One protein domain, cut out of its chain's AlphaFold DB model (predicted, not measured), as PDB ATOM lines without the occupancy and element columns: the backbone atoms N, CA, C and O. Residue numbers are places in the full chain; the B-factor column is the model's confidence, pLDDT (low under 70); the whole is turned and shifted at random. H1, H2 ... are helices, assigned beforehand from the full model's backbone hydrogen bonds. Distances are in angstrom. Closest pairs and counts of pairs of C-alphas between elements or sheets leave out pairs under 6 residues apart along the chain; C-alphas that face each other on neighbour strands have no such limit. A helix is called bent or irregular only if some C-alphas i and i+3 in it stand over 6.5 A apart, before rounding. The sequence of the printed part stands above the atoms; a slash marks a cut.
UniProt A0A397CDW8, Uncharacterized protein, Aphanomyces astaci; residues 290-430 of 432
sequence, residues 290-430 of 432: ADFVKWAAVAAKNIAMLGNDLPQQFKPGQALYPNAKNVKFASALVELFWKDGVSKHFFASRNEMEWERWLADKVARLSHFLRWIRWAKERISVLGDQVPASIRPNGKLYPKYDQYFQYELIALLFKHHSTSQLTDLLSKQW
ATOM      1  N   ALA A 290     155.424 206.267 141.895       84.62
ATOM      2  CA  ALA A 290     156.697 206.980 141.809       84.62
ATOM      3  C   ALA A 290     156.685 208.324 142.566       84.62
ATOM      4  O   ALA A 290     157.696 208.696 143.163       84.62
ATOM      5  N   ASP A 291     155.550 209.025 142.599       82.44
ATOM      6  CA  ASP A 291     155.406 210.281 143.338       82.44
ATOM      7  C   ASP A 291     155.344 210.030 144.842       82.44
ATOM      8  O   ASP A 291     155.988 210.745 145.605       82.44
ATOM      9  N   PHE A 292     154.684 208.949 145.272       85.25
ATOM     10  CA  PHE A 292     154.736 208.501 146.666       85.25
ATOM     11  C   PHE A 292     156.168 208.156 147.104       85.25
ATOM     12  O   PHE A 292     156.588 208.529 148.200       85.25
ATOM     13  N   VAL A 293     156.953 207.501 146.241       90.12
ATOM     14  CA  VAL A 293     158.370 207.205 146.512       90.12
ATOM     15  C   VAL A 293     159.190 208.488 146.660       90.12
ATOM     16  O   VAL A 293     159.957 208.609 147.619       90.12
ATOM     17  N   LYS A 294     159.009 209.462 145.757       88.56
ATOM     18  CA  LYS A 294     159.666 210.778 145.849       88.56
ATOM     19  C   LYS A 294     159.262 211.512 147.125       88.56
ATOM     20  O   LYS A 294     160.132 211.984 147.854       88.56
ATOM     21  N   TRP A 295     157.965 211.564 147.424       91.00
ATOM     22  CA  TRP A 295     157.434 212.207 148.623       91.00
ATOM     23  C   TRP A 295     157.999 211.579 149.897       91.00
ATOM     24  O   TRP A 295     158.498 212.302 150.752       91.00
ATOM     25  N   ALA A 296     158.014 210.246 150.007       91.06
ATOM     26  CA  ALA A 296     158.553 209.567 151.184       91.06
ATOM     27  C   ALA A 296     160.053 209.851 151.374       91.06
ATOM     28  O   ALA A 296     160.508 210.003 152.506       91.06
ATOM     29  N   ALA A 297     160.821 209.969 150.284       90.75
ATOM     30  CA  ALA A 297     162.232 210.343 150.349       90.75
ATOM     31  C   ALA A 297     162.432 211.794 150.825       90.75
ATOM     32  O   ALA A 297     163.324 212.056 151.632       90.75
ATOM     33  N   VAL A 298     161.598 212.732 150.362       84.81
ATOM     34  CA  VAL A 298     161.606 214.127 150.837       84.81
ATOM     35  C   VAL A 298     161.181 214.200 152.304       84.81
ATOM     36  O   VAL A 298     161.857 214.839 153.104       84.81
ATOM     37  N   ALA A 299     160.122 213.489 152.687       87.69
ATOM     38  CA  ALA A 299     159.655 213.417 154.064       87.69
ATOM     39  C   ALA A 299     160.746 212.875 154.999       87.69
ATOM     40  O   ALA A 299     160.990 213.478 156.038       87.69
ATOM     41  N   ALA A 300     161.456 211.807 154.608       88.44
ATOM     42  CA  ALA A 300     162.578 211.257 155.374       88.44
ATOM     43  C   ALA A 300     163.693 212.293 155.598       88.44
ATOM     44  O   ALA A 300     164.190 212.429 156.714       88.44
ATOM     45  N   LYS A 301     164.060 213.054 154.555       84.38
ATOM     46  CA  LYS A 301     165.042 214.146 154.667       84.38
ATOM     47  C   LYS A 301     164.557 215.237 155.621       84.38
ATOM     48  O   LYS A 301     165.322 215.672 156.472       84.38
ATOM     49  N   ASN A 302     163.289 215.628 155.517       80.12
ATOM     50  CA  ASN A 302     162.724 216.694 156.337       80.12
ATOM     51  C   ASN A 302     162.645 216.313 157.814       80.12
ATOM     52  O   ASN A 302     163.022 217.112 158.665       80.12
ATOM     53  N   ILE A 303     162.216 215.090 158.133       83.19
ATOM     54  CA  ILE A 303     162.152 214.659 159.533       83.19
ATOM     55  C   ILE A 303     163.540 214.457 160.148       83.19
ATOM     56  O   ILE A 303     163.692 214.626 161.354       83.19
ATOM     57  N   ALA A 304     164.562 214.138 159.346       79.81
ATOM     58  CA  ALA A 304     165.935 214.026 159.833       79.81
ATOM     59  C   ALA A 304     166.481 215.377 160.323       79.81
ATOM     60  O   ALA A 304     167.294 215.401 161.244       79.81
ATOM     61  N   MET A 305     165.992 216.496 159.771       78.00
ATOM     62  CA  MET A 305     166.360 217.842 160.224       78.00
ATOM     63  C   MET A 305     165.845 218.169 161.634       78.00
ATOM     64  O   MET A 305     166.384 219.065 162.270       78.00
ATOM     65  N   LEU A 306     164.841 217.440 162.143       74.94
ATOM     66  CA  LEU A 306     164.296 217.646 163.492       74.94
ATOM     67  C   LEU A 306     165.204 217.086 164.602       74.94
ATOM     68  O   LEU A 306     164.994 217.386 165.772       74.94
ATOM     69  N   GLY A 307     166.205 216.266 164.258       77.94
ATOM     70  CA  GLY A 307     167.200 215.766 165.209       77.94
ATOM     71  C   GLY A 307     166.589 215.135 166.468       77.94
ATOM     72  O   GLY A 307     165.847 214.152 166.391       77.94
ATOM     73  N   ASN A 308     166.924 215.696 167.633       79.06
ATOM     74  CA  ASN A 308     166.500 215.189 168.942       79.06
ATOM     75  C   ASN A 308     165.010 215.412 169.242       79.06
ATOM     76  O   ASN A 308     164.450 214.665 170.046       79.06
ATOM     77  N   ASP A 309     164.360 216.361 168.565       76.75
ATOM     78  CA  ASP A 309     162.944 216.695 168.774       76.75
ATOM     79  C   ASP A 309     161.999 215.747 168.020       76.75
ATOM     80  O   ASP A 309     160.774 215.843 168.121       76.75
ATOM     81  N   LEU A 310     162.551 214.796 167.257       80.12
ATOM     82  CA  LEU A 310     161.777 213.838 166.485       80.12
ATOM     83  C   LEU A 310     160.996 212.881 167.411       80.12
ATOM     84  O   LEU A 310     161.617 212.088 168.138       80.12
ATOM     85  N   PRO A 311     159.645 212.859 167.355       84.38
ATOM     86  CA  PRO A 311     158.859 211.963 168.192       84.38
ATOM     87  C   PRO A 311     159.216 210.502 167.924       84.38
ATOM     88  O   PRO A 311     159.463 210.107 166.782       84.38
ATOM     89  N   GLN A 312     159.196 209.675 168.973       87.19
ATOM     90  CA  GLN A 312     159.729 208.311 168.927       87.19
ATOM     91  C   GLN A 312     159.195 207.489 167.745       87.19
ATOM     92  O   GLN A 312     159.974 206.825 167.075       87.19
ATOM     93  N   GLN A 313     157.898 207.574 167.441       86.19
ATOM     94  CA  GLN A 313     157.248 206.835 166.349       86.19
ATOM     95  C   GLN A 313     157.770 207.163 164.936       86.19
ATOM     96  O   GLN A 313     157.608 206.346 164.029       86.19
ATOM     97  N   PHE A 314     158.405 208.326 164.757       87.56
ATOM     98  CA  PHE A 314     158.984 208.779 163.493       87.56
ATOM     99  C   PHE A 314     160.489 208.511 163.388       87.56
ATOM    100  O   PHE A 314     161.069 208.853 162.368       87.56
ATOM    101  N   LYS A 315     161.144 207.911 164.392       88.44
ATOM    102  CA  LYS A 315     162.585 207.598 164.331       88.44
ATOM    103  C   LYS A 315     162.890 206.427 163.380       88.44
ATOM    104  O   LYS A 315     162.030 205.564 163.195       88.44
ATOM    105  N   PRO A 316     164.110 206.337 162.806       87.00
ATOM    106  CA  PRO A 316     164.499 205.228 161.934       87.00
ATOM    107  C   PRO A 316     164.151 203.849 162.513       87.00
ATOM    108  O   PRO A 316     164.411 203.558 163.678       87.00
ATOM    109  N   GLY A 317     163.534 202.999 161.688       83.06
ATOM    110  CA  GLY A 317     163.086 201.654 162.076       83.06
ATOM    111  C   GLY A 317     161.693 201.589 162.718       83.06
ATOM    112  O   GLY A 317     161.142 200.495 162.841       83.06
ATOM    113  N   GLN A 318     161.099 202.729 163.078       87.88
ATOM    114  CA  GLN A 318     159.738 202.803 163.615       87.88
ATOM    115  C   GLN A 318     158.688 202.855 162.501       87.88
ATOM    116  O   GLN A 318     159.000 203.071 161.328       87.88
ATOM    117  N   ALA A 319     157.427 202.606 162.865       86.00
ATOM    118  CA  ALA A 319     156.348 202.416 161.898       86.00
ATOM    119  C   ALA A 319     156.044 203.668 161.064       86.00
ATOM    120  O   ALA A 319     155.685 203.517 159.906       86.00
ATOM    121  N   LEU A 320     156.221 204.880 161.605       88.75
ATOM    122  CA  LEU A 320     155.938 206.129 160.887       88.75
ATOM    123  C   LEU A 320     157.184 206.767 160.251       88.75
ATOM    124  O   LEU A 320     157.083 207.856 159.691       88.75
ATOM    125  N   TYR A 321     158.346 206.104 160.283       91.56
ATOM    126  CA  TYR A 321     159.523 206.595 159.563       91.56
ATOM    127  C   TYR A 321     159.297 206.511 158.040       91.56
ATOM    128  O   TYR A 321     159.087 205.400 157.535       91.56
ATOM    129  N   PRO A 322     159.376 207.629 157.288       93.31
ATOM    130  CA  PRO A 322     159.099 207.647 155.861       93.31
ATOM    131  C   PRO A 322     160.005 206.716 155.062       93.31
ATOM    132  O   PRO A 322     161.217 206.898 154.962       93.31
ATOM    133  N   ASN A 323     159.393 205.690 154.475       91.06
ATOM    134  CA  ASN A 323     160.057 204.748 153.588       91.06
ATOM    135  C   ASN A 323     159.020 204.059 152.694       91.06
ATOM    136  O   ASN A 323     158.343 203.128 153.122       91.06
ATOM    137  N   ALA A 324     158.931 204.479 151.431       86.75
ATOM    138  CA  ALA A 324     157.946 203.949 150.485       86.75
ATOM    139  C   ALA A 324     158.107 202.452 150.158       86.75
ATOM    140  O   ALA A 324     157.160 201.832 149.675       86.75
ATOM    141  N   LYS A 325     159.279 201.858 150.423       85.62
ATOM    142  CA  LYS A 325     159.521 200.413 150.261       85.62
ATOM    143  C   LYS A 325     159.122 199.607 151.499       85.62
ATOM    144  O   LYS A 325     159.051 198.383 151.440       85.62
ATOM    145  N   ASN A 326     158.894 200.270 152.632       84.06
ATOM    146  CA  ASN A 326     158.485 199.619 153.864       84.06
ATOM    147  C   ASN A 326     156.959 199.595 153.951       84.06
ATOM    148  O   ASN A 326     156.328 200.613 154.230       84.06
ATOM    149  N   VAL A 327     156.372 198.410 153.789       79.62
ATOM    150  CA  VAL A 327     154.919 198.220 153.899       79.62
ATOM    151  C   VAL A 327     154.393 198.741 155.236       79.62
ATOM    152  O   VAL A 327     153.348 199.374 155.248       79.62
ATOM    153  N   LYS A 328     155.142 198.593 156.341       81.94
ATOM    154  CA  LYS A 328     154.717 199.098 157.659       81.94
ATOM    155  C   LYS A 328     154.509 200.611 157.675       81.94
ATOM    156  O   LYS A 328     153.602 201.067 158.360       81.94
ATOM    157  N   PHE A 329     155.317 201.359 156.922       86.75
ATOM    158  CA  PHE A 329     155.158 202.805 156.797       86.75
ATOM    159  C   PHE A 329     153.893 203.161 156.028       86.75
ATOM    160  O   PHE A 329     153.078 203.936 156.524       86.75
ATOM    161  N   ALA A 330     153.683 202.542 154.864       85.19
ATOM    162  CA  ALA A 330     152.462 202.749 154.094       85.19
ATOM    163  C   ALA A 330     151.209 202.389 154.916       85.19
ATOM    164  O   ALA A 330     150.250 203.154 154.942       85.19
ATOM    165  N   SER A 331     151.238 201.273 155.655       83.75
ATOM    166  CA  SER A 331     150.151 200.861 156.552       83.75
ATOM    167  C   SER A 331     149.889 201.874 157.660       83.75
ATOM    168  O   SER A 331     148.745 202.266 157.866       83.75
ATOM    169  N   ALA A 332     150.938 202.294 158.370       87.81
ATOM    170  CA  ALA A 332     150.815 203.216 159.491       87.81
ATOM    171  C   ALA A 332     150.317 204.594 159.035       87.81
ATOM    172  O   ALA A 332     149.534 205.225 159.739       87.81
ATOM    173  N   LEU A 333     150.716 205.037 157.838       86.75
ATOM    174  CA  LEU A 333     150.233 206.277 157.239       86.75
ATOM    175  C   LEU A 333     148.737 206.203 156.892       86.75
ATOM    176  O   LEU A 333     148.000 207.136 157.197       86.75
ATOM    177  N   VAL A 334     148.278 205.091 156.305       87.12
ATOM    178  CA  VAL A 334     146.849 204.870 156.006       87.12
ATOM    179  C   VAL A 334     146.020 204.785 157.288       87.12
ATOM    180  O   VAL A 334     144.948 205.378 157.362       87.12
ATOM    181  N   GLU A 335     146.516 204.091 158.314       89.31
ATOM    182  CA  GLU A 335     145.852 204.012 159.617       89.31
ATOM    183  C   GLU A 335     145.751 205.390 160.285       89.31
ATOM    184  O   GLU A 335     144.703 205.731 160.835       89.31
ATOM    185  N   LEU A 336     146.814 206.198 160.212       89.06
ATOM    186  CA  LEU A 336     146.822 207.559 160.742       89.06
ATOM    187  C   LEU A 336     145.832 208.456 159.989       89.06
ATOM    188  O   LEU A 336     145.057 209.157 160.635       89.06
ATOM    189  N   PHE A 337     145.798 208.383 158.654       87.06
ATOM    190  CA  PHE A 337     144.810 209.095 157.839       87.06
ATOM    191  C   PHE A 337     143.377 208.687 158.190       87.06
ATOM    192  O   PHE A 337     142.528 209.551 158.384       87.06
ATOM    193  N   TRP A 338     143.105 207.387 158.316       90.38
ATOM    194  CA  TRP A 338     141.778 206.897 158.677       90.38
ATOM    195  C   TRP A 338     141.342 207.399 160.061       90.38
ATOM    196  O   TRP A 338     140.261 207.969 160.183       90.38
ATOM    197  N   LYS A 339     142.191 207.268 161.090       90.19
ATOM    198  CA  LYS A 339     141.883 207.749 162.450       90.19
ATOM    199  C   LYS A 339     141.684 209.265 162.504       90.19
ATOM    200  O   LYS A 339     140.744 209.735 163.145       90.19
ATOM    201  N   ASP A 340     142.540 210.026 161.824       84.81
ATOM    202  CA  ASP A 340     142.405 211.483 161.727       84.81
ATOM    203  C   ASP A 340     141.104 211.854 161.003       84.81
ATOM    204  O   ASP A 340     140.323 212.662 161.499       84.81
ATOM    205  N   GLY A 341     140.809 211.176 159.892       83.94
ATOM    206  CA  GLY A 341     139.596 211.372 159.113       83.94
ATOM    207  C   GLY A 341     138.321 211.075 159.902       83.94
ATOM    208  O   GLY A 341     137.384 211.865 159.855       83.94
ATOM    209  N   VAL A 342     138.285 209.991 160.681       87.44
ATOM    210  CA  VAL A 342     137.147 209.675 161.562       87.44
ATOM    211  C   VAL A 342     136.994 210.733 162.653       87.44
ATOM    212  O   VAL A 342     135.904 211.280 162.821       87.44
ATOM    213  N   SER A 343     138.077 211.068 163.363       86.62
ATOM    214  CA  SER A 343     138.014 212.029 164.478       86.62
ATOM    215  C   SER A 343     137.641 213.448 164.037       86.62
ATOM    216  O   SER A 343     137.008 214.176 164.796       86.62
ATOM    217  N   LYS A 344     137.973 213.829 162.796       78.62
ATOM    218  CA  LYS A 344     137.616 215.122 162.188       78.62
ATOM    219  C   LYS A 344     136.365 215.070 161.310       78.62
ATOM    220  O   LYS A 344     136.110 216.015 160.567       78.62
ATOM    221  N   HIS A 345     135.601 213.977 161.347       79.44
ATOM    222  CA  HIS A 345     134.397 213.786 160.531       79.44
ATOM    223  C   HIS A 345     134.624 213.971 159.012       79.44
ATOM    224  O   HIS A 345     133.710 214.356 158.280       79.44
ATOM    225  N   PHE A 346     135.828 213.693 158.504       80.19
ATOM    226  CA  PHE A 346     136.199 213.836 157.092       80.19
ATOM    227  C   PHE A 346     135.283 213.022 156.167       80.19
ATOM    228  O   PHE A 346     134.773 213.568 155.191       80.19
ATOM    229  N   PHE A 347     135.047 211.746 156.492       78.69
ATOM    230  CA  PHE A 347     134.238 210.841 155.667       78.69
ATOM    231  C   PHE A 347     132.749 211.177 155.760       78.69
ATOM    232  O   PHE A 347     132.069 211.298 154.743       78.69
ATOM    233  N   ALA A 348     132.251 211.429 156.975       77.50
ATOM    234  CA  ALA A 348     130.868 211.841 157.201       77.50
ATOM    235  C   ALA A 348     130.542 213.172 156.495       77.50
ATOM    236  O   ALA A 348     129.514 213.290 155.834       77.50
ATOM    237  N   SER A 349     131.451 214.153 156.548       69.69
ATOM    238  CA  SER A 349     131.281 215.458 155.882       69.69
ATOM    239  C   SER A 349     131.331 215.401 154.348       69.69
ATOM    240  O   SER A 349     130.965 216.377 153.693       69.69
ATOM    241  N   ARG A 350     131.741 214.272 153.763       68.75
ATOM    242  CA  ARG A 350     131.758 214.042 152.309       68.75
ATOM    243  C   ARG A 350     130.769 212.973 151.856       68.75
ATOM    244  O   ARG A 350     130.689 212.695 150.668       68.75
ATOM    245  N   ASN A 351     130.005 212.393 152.785       71.88
ATOM    246  CA  ASN A 351     129.165 211.224 152.532       71.88
ATOM    247  C   ASN A 351     129.963 210.021 151.966       71.88
ATOM    248  O   ASN A 351     129.469 209.254 151.148       71.88
ATOM    249  N   GLU A 352     131.206 209.845 152.427       78.75
ATOM    250  CA  GLU A 352     132.155 208.808 151.986       78.75
ATOM    251  C   GLU A 352     132.276 207.657 153.009       78.75
ATOM    252  O   GLU A 352     133.321 207.024 153.156       78.75
ATOM    253  N   MET A 353     131.200 207.360 153.743       82.06
ATOM    254  CA  MET A 353     131.197 206.345 154.813       82.06
ATOM    255  C   MET A 353     131.522 204.930 154.310       82.06
ATOM    256  O   MET A 353     132.048 204.104 155.053       82.06
ATOM    257  N   GLU A 354     131.225 204.620 153.048       80.00
ATOM    258  CA  GLU A 354     131.626 203.346 152.439       80.00
ATOM    259  C   GLU A 354     133.143 203.247 152.270       80.00
ATOM    260  O   GLU A 354     133.726 202.189 152.519       80.00
ATOM    261  N   TRP A 355     133.795 204.358 151.917       80.25
ATOM    262  CA  TRP A 355     135.246 204.414 151.806       80.25
ATOM    263  C   TRP A 355     135.915 204.293 153.175       80.25
ATOM    264  O   TRP A 355     136.887 203.552 153.316       80.25
ATOM    265  N   GLU A 356     135.348 204.925 154.205       89.38
ATOM    266  CA  GLU A 356     135.792 204.728 155.586       89.38
ATOM    267  C   GLU A 356     135.736 203.246 155.989       89.38
ATOM    268  O   GLU A 356     136.730 202.703 156.471       89.38
ATOM    269  N   ARG A 357     134.601 202.567 155.759       87.12
ATOM    270  CA  ARG A 357     134.453 201.134 156.075       87.12
ATOM    271  C   ARG A 357     135.467 200.284 155.318       87.12
ATOM    272  O   ARG A 357     136.041 199.360 155.892       87.12
ATOM    273  N   TRP A 358     135.708 200.605 154.049       84.31
ATOM    274  CA  TRP A 358     136.732 199.941 153.249       84.31
ATOM    275  C   TRP A 358     138.133 200.146 153.844       84.31
ATOM    276  O   TRP A 358     138.874 199.174 153.993       84.31
ATOM    277  N   LEU A 359     138.493 201.371 154.245       83.06
ATOM    278  CA  LEU A 359     139.774 201.666 154.898       83.06
ATOM    279  C   LEU A 359     139.916 200.917 156.228       83.06
ATOM    280  O   LEU A 359     140.960 200.309 156.468       83.06
ATOM    281  N   ALA A 360     138.867 200.904 157.052       86.44
ATOM    282  CA  ALA A 360     138.839 200.186 158.321       86.44
ATOM    283  C   ALA A 360     139.101 198.679 158.127       86.44
ATOM    284  O   ALA A 360     139.954 198.108 158.811       86.44
ATOM    285  N   ASP A 361     138.446 198.046 157.143       82.44
ATOM    286  CA  ASP A 361     138.687 196.643 156.771       82.44
ATOM    287  C   ASP A 361     140.138 196.410 156.316       82.44
ATOM    288  O   ASP A 361     140.786 195.458 156.764       82.44
ATOM    289  N   LYS A 362     140.698 197.291 155.473       79.81
ATOM    290  CA  LYS A 362     142.090 197.154 155.006       79.81
ATOM    291  C   LYS A 362     143.103 197.288 156.135       79.81
ATOM    292  O   LYS A 362     144.026 196.474 156.209       79.81
ATOM    293  N   VAL A 363     142.927 198.267 157.020       81.19
ATOM    294  CA  VAL A 363     143.785 198.458 158.197       81.19
ATOM    295  C   VAL A 363     143.708 197.231 159.109       81.19
ATOM    296  O   VAL A 363     144.747 196.695 159.506       81.19
ATOM    297  N   ALA A 364     142.501 196.716 159.368       77.56
ATOM    298  CA  ALA A 364     142.303 195.519 160.179       77.56
ATOM    299  C   ALA A 364     143.016 194.299 159.574       77.56
ATOM    300  O   ALA A 364     143.875 193.703 160.231       77.56
ATOM    301  N   ARG A 365     142.755 193.958 158.305       71.50
ATOM    302  CA  ARG A 365     143.373 192.795 157.632       71.50
ATOM    303  C   ARG A 365     144.895 192.866 157.604       71.50
ATOM    304  O   ARG A 365     145.570 191.865 157.847       71.50
ATOM    305  N   LEU A 366     145.445 194.047 157.339       70.44
ATOM    306  CA  LEU A 366     146.888 194.244 157.302       70.44
ATOM    307  C   LEU A 366     147.504 194.061 158.693       70.44
ATOM    308  O   LEU A 366     148.538 193.408 158.825       70.44
ATOM    309  N   SER A 367     146.827 194.526 159.746       68.38
ATOM    310  CA  SER A 367     147.250 194.280 161.127       68.38
ATOM    311  C   SER A 367     147.286 192.782 161.473       68.38
ATOM    312  O   SER A 367     148.243 192.327 162.106       68.38
ATOM    313  N   HIS A 368     146.316 191.989 160.998       70.00
ATOM    314  CA  HIS A 368     146.290 190.535 161.186       70.00
ATOM    315  C   HIS A 368     147.457 189.845 160.477       70.00
ATOM    316  O   HIS A 368     148.150 189.034 161.095       70.00
ATOM    317  N   PHE A 369     147.736 190.211 159.223       71.25
ATOM    318  CA  PHE A 369     148.881 189.674 158.486       71.25
ATOM    319  C   PHE A 369     150.209 189.987 159.193       71.25
ATOM    320  O   PHE A 369     151.037 189.100 159.398       71.25
ATOM    321  N   LEU A 370     150.404 191.232 159.642       74.12
ATOM    322  CA  LEU A 370     151.617 191.630 160.362       74.12
ATOM    323  C   LEU A 370     151.776 190.882 161.698       74.12
ATOM    324  O   LEU A 370     152.893 190.484 162.042       74.12
ATOM    325  N   ARG A 371     150.677 190.658 162.435       75.75
ATOM    326  CA  ARG A 371     150.667 189.842 163.664       75.75
ATOM    327  C   ARG A 371     151.027 188.389 163.375       75.75
ATOM    328  O   ARG A 371     151.847 187.829 164.096       75.75
ATOM    329  N   TRP A 372     150.482 187.806 162.309       80.44
ATOM    330  CA  TRP A 372     150.806 186.441 161.904       80.44
ATOM    331  C   TRP A 372     152.287 186.287 161.541       80.44
ATOM    332  O   TRP A 372     152.936 185.360 162.020       80.44
ATOM    333  N   ILE A 373     152.865 187.232 160.788       82.31
ATOM    334  CA  ILE A 373     154.306 187.222 160.482       82.31
ATOM    335  C   ILE A 373     155.138 187.275 161.765       82.31
ATOM    336  O   ILE A 373     156.120 186.544 161.886       82.31
ATOM    337  N   ARG A 374     154.768 188.128 162.730       81.12
ATOM    338  CA  ARG A 374     155.462 188.197 164.023       81.12
ATOM    339  C   ARG A 374     155.376 186.862 164.765       81.12
ATOM    340  O   ARG A 374     156.417 186.326 165.130       81.12
ATOM    341  N   TRP A 375     154.174 186.308 164.903       86.06
ATOM    342  CA  TRP A 375     153.951 185.002 165.524       86.06
ATOM    343  C   TRP A 375     154.780 183.898 164.849       86.06
ATOM    344  O   TRP A 375     155.445 183.119 165.527       86.06
ATOM    345  N   ALA A 376     154.816 183.862 163.514       83.44
ATOM    346  CA  ALA A 376     155.582 182.872 162.761       83.44
ATOM    347  C   ALA A 376     157.089 182.995 163.035       83.44
ATOM    348  O   ALA A 376     157.766 181.991 163.250       83.44
ATOM    349  N   LYS A 377     157.618 184.224 163.094       88.38
ATOM    350  CA  LYS A 377     159.024 184.480 163.446       88.38
ATOM    351  C   LYS A 377     159.361 184.057 164.869       88.38
ATOM    352  O   LYS A 377     160.412 183.459 165.076       88.38
ATOM    353  N   GLU A 378     158.486 184.353 165.826       83.12
ATOM    354  CA  GLU A 378     158.647 183.934 167.222       83.12
ATOM    355  C   GLU A 378     158.680 182.405 167.326       83.12
ATOM    356  O   GLU A 378     159.576 181.851 167.957       83.12
ATOM    357  N   ARG A 379     157.781 181.702 166.625       84.44
ATOM    358  CA  ARG A 379     157.780 180.232 166.577       84.44
ATOM    359  C   ARG A 379     159.042 179.657 165.943       84.44
ATOM    360  O   ARG A 379     159.606 178.721 166.496       84.44
ATOM    361  N   ILE A 380     159.517 180.234 164.839       89.06
ATOM    362  CA  ILE A 380     160.791 179.840 164.217       89.06
ATOM    363  C   ILE A 380     161.955 180.041 165.193       89.06
ATOM    364  O   ILE A 380     162.816 179.174 165.298       89.06
ATOM    365  N   SER A 381     161.964 181.148 165.941       86.12
ATOM    366  CA  SER A 381     162.991 181.416 166.951       86.12
ATOM    367  C   SER A 381     162.972 180.401 168.095       86.12
ATOM    368  O   SER A 381     164.035 180.013 168.562       86.12
ATOM    369  N   VAL A 382     161.786 179.974 168.542       85.69
ATOM    370  CA  VAL A 382     161.634 178.952 169.594       85.69
ATOM    371  C   VAL A 382     162.074 177.575 169.104       85.69
ATOM    372  O   VAL A 382     162.730 176.842 169.835       85.69
ATOM    373  N   LEU A 383     161.717 177.213 167.870       86.56
ATOM    374  CA  LEU A 383     162.035 175.906 167.292       86.56
ATOM    375  C   LEU A 383     163.502 175.789 166.847       86.56
ATOM    376  O   LEU A 383     164.013 174.677 166.732       86.56
ATOM    377  N   GLY A 384     164.186 176.911 166.600       85.38
ATOM    378  CA  GLY A 384     165.610 176.943 166.267       85.38
ATOM    379  C   GLY A 384     165.947 176.036 165.082       85.38
ATOM    380  O   GLY A 384     165.364 176.148 164.005       85.38
ATOM    381  N   ASP A 385     166.869 175.097 165.281       88.81
ATOM    382  CA  ASP A 385     167.302 174.177 164.225       88.81
ATOM    383  C   ASP A 385     166.289 173.077 163.875       88.81
ATOM    384  O   ASP A 385     166.494 172.345 162.906       88.81
ATOM    385  N   GLN A 386     165.167 172.981 164.593       87.44
ATOM    386  CA  GLN A 386     164.103 172.024 164.275       87.44
ATOM    387  C   GLN A 386     163.278 172.442 163.050       87.44
ATOM    388  O   GLN A 386     162.632 171.598 162.431       87.44
ATOM    389  N   VAL A 387     163.296 173.724 162.659       86.50
ATOM    390  CA  VAL A 387     162.658 174.154 161.404       86.50
ATOM    391  C   VAL A 387     163.568 173.893 160.193       86.50
ATOM    392  O   VAL A 387     164.797 174.006 160.305       86.50
ATOM    393  N   PRO A 388     163.003 173.595 159.004       90.19
ATOM    394  CA  PRO A 388     163.775 173.438 157.772       90.19
ATOM    395  C   PRO A 388     164.663 174.651 157.482       90.19
ATOM    396  O   PRO A 388     164.248 175.794 157.683       90.19
ATOM    397  N   ALA A 389     165.862 174.421 156.936       88.00
ATOM    398  CA  ALA A 389     166.823 175.483 156.620       88.00
ATOM    399  C   ALA A 389     166.238 176.584 155.712       88.00
ATOM    400  O   ALA A 389     166.597 177.752 155.837       88.00
ATOM    401  N   SER A 390     165.280 176.233 154.847       85.62
ATOM    402  CA  SER A 390     164.570 177.175 153.977       85.62
ATOM    403  C   SER A 390     163.688 178.180 154.729       85.62
ATOM    404  O   SER A 390     163.431 179.244 154.175       85.62
ATOM    405  N   ILE A 391     163.257 177.882 155.959       85.75
ATOM    406  CA  ILE A 391     162.349 178.705 156.784       85.75
ATOM    407  C   ILE A 391     163.105 179.398 157.937       85.75
ATOM    408  O   ILE A 391     162.541 180.236 158.628       85.75
ATOM    409  N   ARG A 392     164.393 179.107 158.155       88.62
ATOM    410  CA  ARG A 392     165.242 179.803 159.149       88.62
ATOM    411  C   ARG A 392     165.513 181.260 158.739       88.62
ATOM    412  O   ARG A 392     165.305 181.575 157.574       88.62
ATOM    413  N   PRO A 393     166.023 182.153 159.617       87.94
ATOM    414  CA  PRO A 393     166.230 183.578 159.304       87.94
ATOM    415  C   PRO A 393     166.972 183.893 157.992       87.94
ATOM    416  O   PRO A 393     166.650 184.880 157.333       87.94
ATOM    417  N   ASN A 394     167.914 183.036 157.585       84.81
ATOM    418  CA  ASN A 394     168.678 183.180 156.336       84.81
ATOM    419  C   ASN A 394     168.058 182.424 155.142       84.81
ATOM    420  O   ASN A 394     168.592 182.451 154.037       84.81
ATOM    421  N   GLY A 395     166.953 181.718 155.362       84.56
ATOM    422  CA  GLY A 395     166.268 180.894 154.378       84.56
ATOM    423  C   GLY A 395     165.355 181.697 153.451       84.56
ATOM    424  O   GLY A 395     164.826 182.755 153.803       84.56
ATOM    425  N   LYS A 396     165.136 181.170 152.241       84.69
ATOM    426  CA  LYS A 396     164.319 181.819 151.199       84.69
ATOM    427  C   LYS A 396     162.852 182.021 151.617       84.69
ATOM    428  O   LYS A 396     162.235 182.994 151.197       84.69
ATOM    429  N   LEU A 397     162.313 181.132 152.451       84.62
ATOM    430  CA  LEU A 397     160.927 181.128 152.932       84.62
ATOM    431  C   LEU A 397     160.791 181.690 154.355       84.62
ATOM    432  O   LEU A 397     159.761 181.490 154.998       84.62
ATOM    433  N   TYR A 398     161.810 182.384 154.872       88.81
ATOM    434  CA  TYR A 398     161.662 183.084 156.142       88.81
ATOM    435  C   TYR A 398     160.557 184.142 156.034       88.81
ATOM    436  O   TYR A 398     160.588 184.930 155.083       88.81
ATOM    437  N   PRO A 399     159.618 184.222 156.997       87.19
ATOM    438  CA  PRO A 399     158.565 185.223 156.968       87.19
ATOM    439  C   PRO A 399     159.105 186.647 156.821       87.19
ATOM    440  O   PRO A 399     159.962 187.094 157.587       87.19
ATOM    441  N   LYS A 400     158.592 187.404 155.852       81.75
ATOM    442  CA  LYS A 400     158.949 188.816 155.643       81.75
ATOM    443  C   LYS A 400     157.701 189.674 155.519       81.75
ATOM    444  O   LYS A 400     156.612 189.200 155.223       81.75
ATOM    445  N   TYR A 401     157.881 190.961 155.789       74.75
ATOM    446  CA  TYR A 401     156.822 191.965 155.685       74.75
ATOM    447  C   TYR A 401     156.691 192.532 154.261       74.75
ATOM    448  O   TYR A 401     156.001 193.528 154.071       74.75
ATOM    449  N   ASP A 402     157.387 191.946 153.285       73.06
ATOM    450  CA  ASP A 402     157.398 192.401 151.899       73.06
ATOM    451  C   ASP A 402     156.398 191.628 151.026       73.06
ATOM    452  O   ASP A 402     155.887 190.564 151.386       73.06
ATOM    453  N   GLN A 403     156.100 192.209 149.867       67.50
ATOM    454  CA  GLN A 403     155.137 191.675 148.908       67.50
ATOM    455  C   GLN A 403     155.643 190.390 148.229       67.50
ATOM    456  O   GLN A 403     154.843 189.534 147.863       67.50
ATOM    457  N   TYR A 404     156.962 190.204 148.118       76.12
ATOM    458  CA  TYR A 404     157.551 188.991 147.543       76.12
ATOM    459  C   TYR A 404     157.252 187.760 148.400       76.12
ATOM    460  O   TYR A 404     156.851 186.726 147.873       76.12
ATOM    461  N   PHE A 405     157.374 187.879 149.723       80.75
ATOM    462  CA  PHE A 405     157.008 186.799 150.633       80.75
ATOM    463  C   PHE A 405     155.503 186.503 150.609       80.75
ATOM    464  O   PHE A 405     155.113 185.341 150.680       80.75
ATOM    465  N   GLN A 406     154.651 187.524 150.455       75.62
ATOM    466  CA  GLN A 406     153.208 187.311 150.284       75.62
ATOM    467  C   GLN A 406     152.903 186.485 149.029       75.62
ATOM    468  O   GLN A 406     152.097 185.560 149.092       75.62
ATOM    469  N   TYR A 407     153.576 186.769 147.911       79.94
ATOM    470  CA  TYR A 407     153.411 185.994 146.683       79.94
ATOM    471  C   TYR A 407     153.905 184.556 146.814       79.94
ATOM    472  O   TYR A 407     153.200 183.645 146.392       79.94
ATOM    473  N   GLU A 408     155.064 184.338 147.435       83.56
ATOM    474  CA  GLU A 408     155.571 182.985 147.703       83.56
ATOM    475  C   GLU A 408     154.622 182.204 148.631       83.56
ATOM    476  O   GLU A 408     154.342 181.032 148.390       83.56
ATOM    477  N   LEU A 409     154.043 182.854 149.648       81.19
ATOM    478  CA  LEU A 409     153.047 182.238 150.529       81.19
ATOM    479  C   LEU A 409     151.775 181.841 149.766       81.19
ATOM    480  O   LEU A 409     151.280 180.729 149.935       81.19
ATOM    481  N   ILE A 410     151.265 182.721 148.903       79.12
ATOM    482  CA  ILE A 410     150.104 182.434 148.051       79.12
ATOM    483  C   ILE A 410     150.424 181.291 147.078       79.12
ATOM    484  O   ILE A 410     149.629 180.362 146.944       79.12
ATOM    485  N   ALA A 411     151.599 181.309 146.449       81.94
ATOM    486  CA  ALA A 411     152.040 180.247 145.550       81.94
ATOM    487  C   ALA A 411     152.120 178.891 146.269       81.94
ATOM    488  O   ALA A 411     151.679 177.881 145.724       81.94
ATOM    489  N   LEU A 412     152.615 178.858 147.511       81.94
ATOM    490  CA  LEU A 412     152.614 177.654 148.343       81.94
ATOM    491  C   LEU A 412     151.193 177.188 148.682       81.94
ATOM    492  O   LEU A 412     150.918 175.992 148.610       81.94
ATOM    493  N   LEU A 413     150.272 178.102 148.998       79.19
ATOM    494  CA  LEU A 413     148.876 177.746 149.266       79.19
ATOM    495  C   LEU A 413     148.228 177.065 148.056       79.19
ATOM    496  O   LEU A 413     147.679 175.977 148.213       79.19
ATOM    497  N   PHE A 414     148.369 177.639 146.858       79.38
ATOM    498  CA  PHE A 414     147.850 177.054 145.613       79.38
ATOM    499  C   PHE A 414     148.591 175.788 145.167       79.38
ATOM    500  O   PHE A 414     148.018 174.954 144.473       79.38
ATOM    501  N   LYS A 415     149.853 175.608 145.570       84.69
ATOM    502  CA  LYS A 415     150.595 174.363 145.326       84.69
ATOM    503  C   LYS A 415     150.058 173.197 146.157       84.69
ATOM    504  O   LYS A 415     150.146 172.051 145.725       84.69
ATOM    505  N   HIS A 416     149.552 173.479 147.356       80.06
ATOM    506  CA  HIS A 416     149.161 172.457 148.329       80.06
ATOM    507  C   HIS A 416     147.647 172.304 148.508       80.06
ATOM    508  O   HIS A 416     147.219 171.353 149.154       80.06
ATOM    509  N   HIS A 417     146.846 173.198 147.926       79.62
ATOM    510  CA  HIS A 417     145.388 173.169 148.003       79.62
ATOM    511  C   HIS A 417     144.777 173.503 146.642       79.62
ATOM    512  O   HIS A 417     145.246 174.402 145.942       79.62
ATOM    513  N   SER A 418     143.694 172.815 146.279       82.50
ATOM    514  CA  SER A 418     142.892 173.191 145.116       82.50
ATOM    515  C   SER A 418     142.159 174.514 145.362       82.50
ATOM    516  O   SER A 418     141.890 174.903 146.500       82.50
ATOM    517  N   THR A 419     141.745 175.187 144.287       74.00
ATOM    518  CA  THR A 419     140.914 176.397 144.383       74.00
ATOM    519  C   THR A 419     139.626 176.149 145.173       74.00
ATOM    520  O   THR A 419     139.218 177.016 145.942       74.00
ATOM    521  N   SER A 420     139.005 174.966 145.052       76.44
ATOM    522  CA  SER A 420     137.813 174.604 145.836       76.44
ATOM    523  C   SER A 420     138.121 174.447 147.327       76.44
ATOM    524  O   SER A 420     137.402 175.007 148.146       76.44
ATOM    525  N   GLN A 421     139.229 173.788 147.684       76.19
ATOM    526  CA  GLN A 421     139.672 173.648 149.076       76.19
ATOM    527  C   GLN A 421     140.004 175.000 149.705       76.19
ATOM    528  O   GLN A 421     139.593 175.262 150.830       76.19
ATOM    529  N   LEU A 422     140.708 175.877 148.980       72.06
ATOM    530  CA  LEU A 422     140.987 177.236 149.445       72.06
ATOM    531  C   LEU A 422     139.702 178.051 149.582       72.06
ATOM    532  O   LEU A 422     139.566 178.798 150.542       72.06
ATOM    533  N   THR A 423     138.744 177.891 148.669       68.50
ATOM    534  CA  THR A 423     137.449 178.577 148.762       68.50
ATOM    535  C   THR A 423     136.679 178.117 149.999       68.50
ATOM    536  O   THR A 423     136.193 178.964 150.741       68.50
ATOM    537  N   ASP A 424     136.629 176.817 150.295       69.50
ATOM    538  CA  ASP A 424     135.981 176.294 151.507       69.50
ATOM    539  C   ASP A 424     136.708 176.723 152.797       69.50
ATOM    540  O   ASP A 424     136.064 177.182 153.743       69.50
ATOM    541  N   LEU A 425     138.048 176.654 152.818       64.62
ATOM    542  CA  LEU A 425     138.890 177.093 153.943       64.62
ATOM    543  C   LEU A 425     138.741 178.594 154.234       64.62
ATOM    544  O   LEU A 425     138.669 178.994 155.395       64.62
ATOM    545  N   LEU A 426     138.689 179.427 153.189       62.66
ATOM    546  CA  LEU A 426     138.676 180.888 153.312       62.66
ATOM    547  C   LEU A 426     137.263 181.484 153.440       62.66
ATOM    548  O   LEU A 426     137.143 182.630 153.869       62.66
ATOM    549  N   SER A 427     136.200 180.751 153.085       50.47
ATOM    550  CA  SER A 427     134.821 181.273 153.111       50.47
ATOM    551  C   SER A 427     134.009 180.905 154.355       50.47
ATOM    552  O   SER A 427     133.084 181.645 154.684       50.47
ATOM    553  N   LYS A 428     134.329 179.813 155.074       43.09
ATOM    554  CA  LYS A 428     133.484 179.325 156.188       43.09
ATOM    555  C   LYS A 428     134.078 179.422 157.594       43.09
ATOM    556  O   LYS A 428     133.307 179.473 158.543       43.09
ATOM    557  N   GLN A 429     135.402 179.459 157.758       43.53
ATOM    558  CA  GLN A 429     136.031 179.385 159.092       43.53
ATOM    559  C   GLN A 429     136.767 180.653 159.546       43.53
ATOM    560  O   GLN A 429     137.227 180.705 160.678       43.53
ATOM    561  N   TRP A 430     136.889 181.680 158.702       42.94
ATOM    562  CA  TRP A 430     137.602 182.920 159.060       42.94
ATOM    563  C   TRP A 430     136.706 184.047 159.595       42.94
ATOM    564  O   TRP A 430     137.228 185.056 160.062       42.94
TER     565      TRP A 430
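This is residues 290 to 430 of the 432 residues of an uncharacterized protein of Aphanomyces astaci (UniProt A0A397CDW8). A long helix, H3, makes an open, tilted hairpin with the shorter H2, which lies over only the first part of H3; H1 sits apart near the start of H2, and H4 and H5 form a corner on the other side of the domain. The helices make a loose frame with few contacts. The printed part has 141 residues with five named helices, H1 to H5 in chain order, and no named strand; the class is all helix. It is loose, with a radius of gyration of the C-alphas of 18.9 A and spans of 45 by 40 by 29 A.

H1, residues 290 to 304, touches no helix. H2, residues 327 to 343, and H3, residues 353 to 386, form a helical hairpin and touch, H3 with residues 356 to 366 alone. Their closest C-alphas, of Glu 335 and Val 363, are 6.1 A apart; the helices run opposite ways at a steep tilt of 37 degrees, only just past shallow. H4, residues 403 to 416, is apart from H3. H5, residues 419 to 428, is close to H4 but not clearly touching, the closest C-alphas, of Phe 414 and Leu 422, being 7.9 A apart; they are only just about perpendicular, at 73 degrees. Every O i to N i+4 pair is within hydrogen-bond range in H1, H2, H4 and H5; in H3 28 of 30 are.

H1 begins at C-alpha 290, (156.697, 206.980, 141.809), and is 21.4 A long. H2 is 24.3 A long. H3 is 48.5 A long, with a kink of 43 degrees near residue 380; it is irregular, C-alphas 382 and 385 being 9.2 A apart. H4 is 20.1 A long. H5, 14.3 A long, ends at C-alpha 428, (133.484, 179.325, 156.188).

The two C-alphas farthest apart, of Ser 349 and Asp 385, are 55.4 A apart. The printed part has no cut. The links H1 to H2 and H3 to H4 are long, with 22 and 16 residues. Mean pLDDT of the printed part is 81.3; residues 349 to 350, 367, 403 and 423 to 430 are under 70.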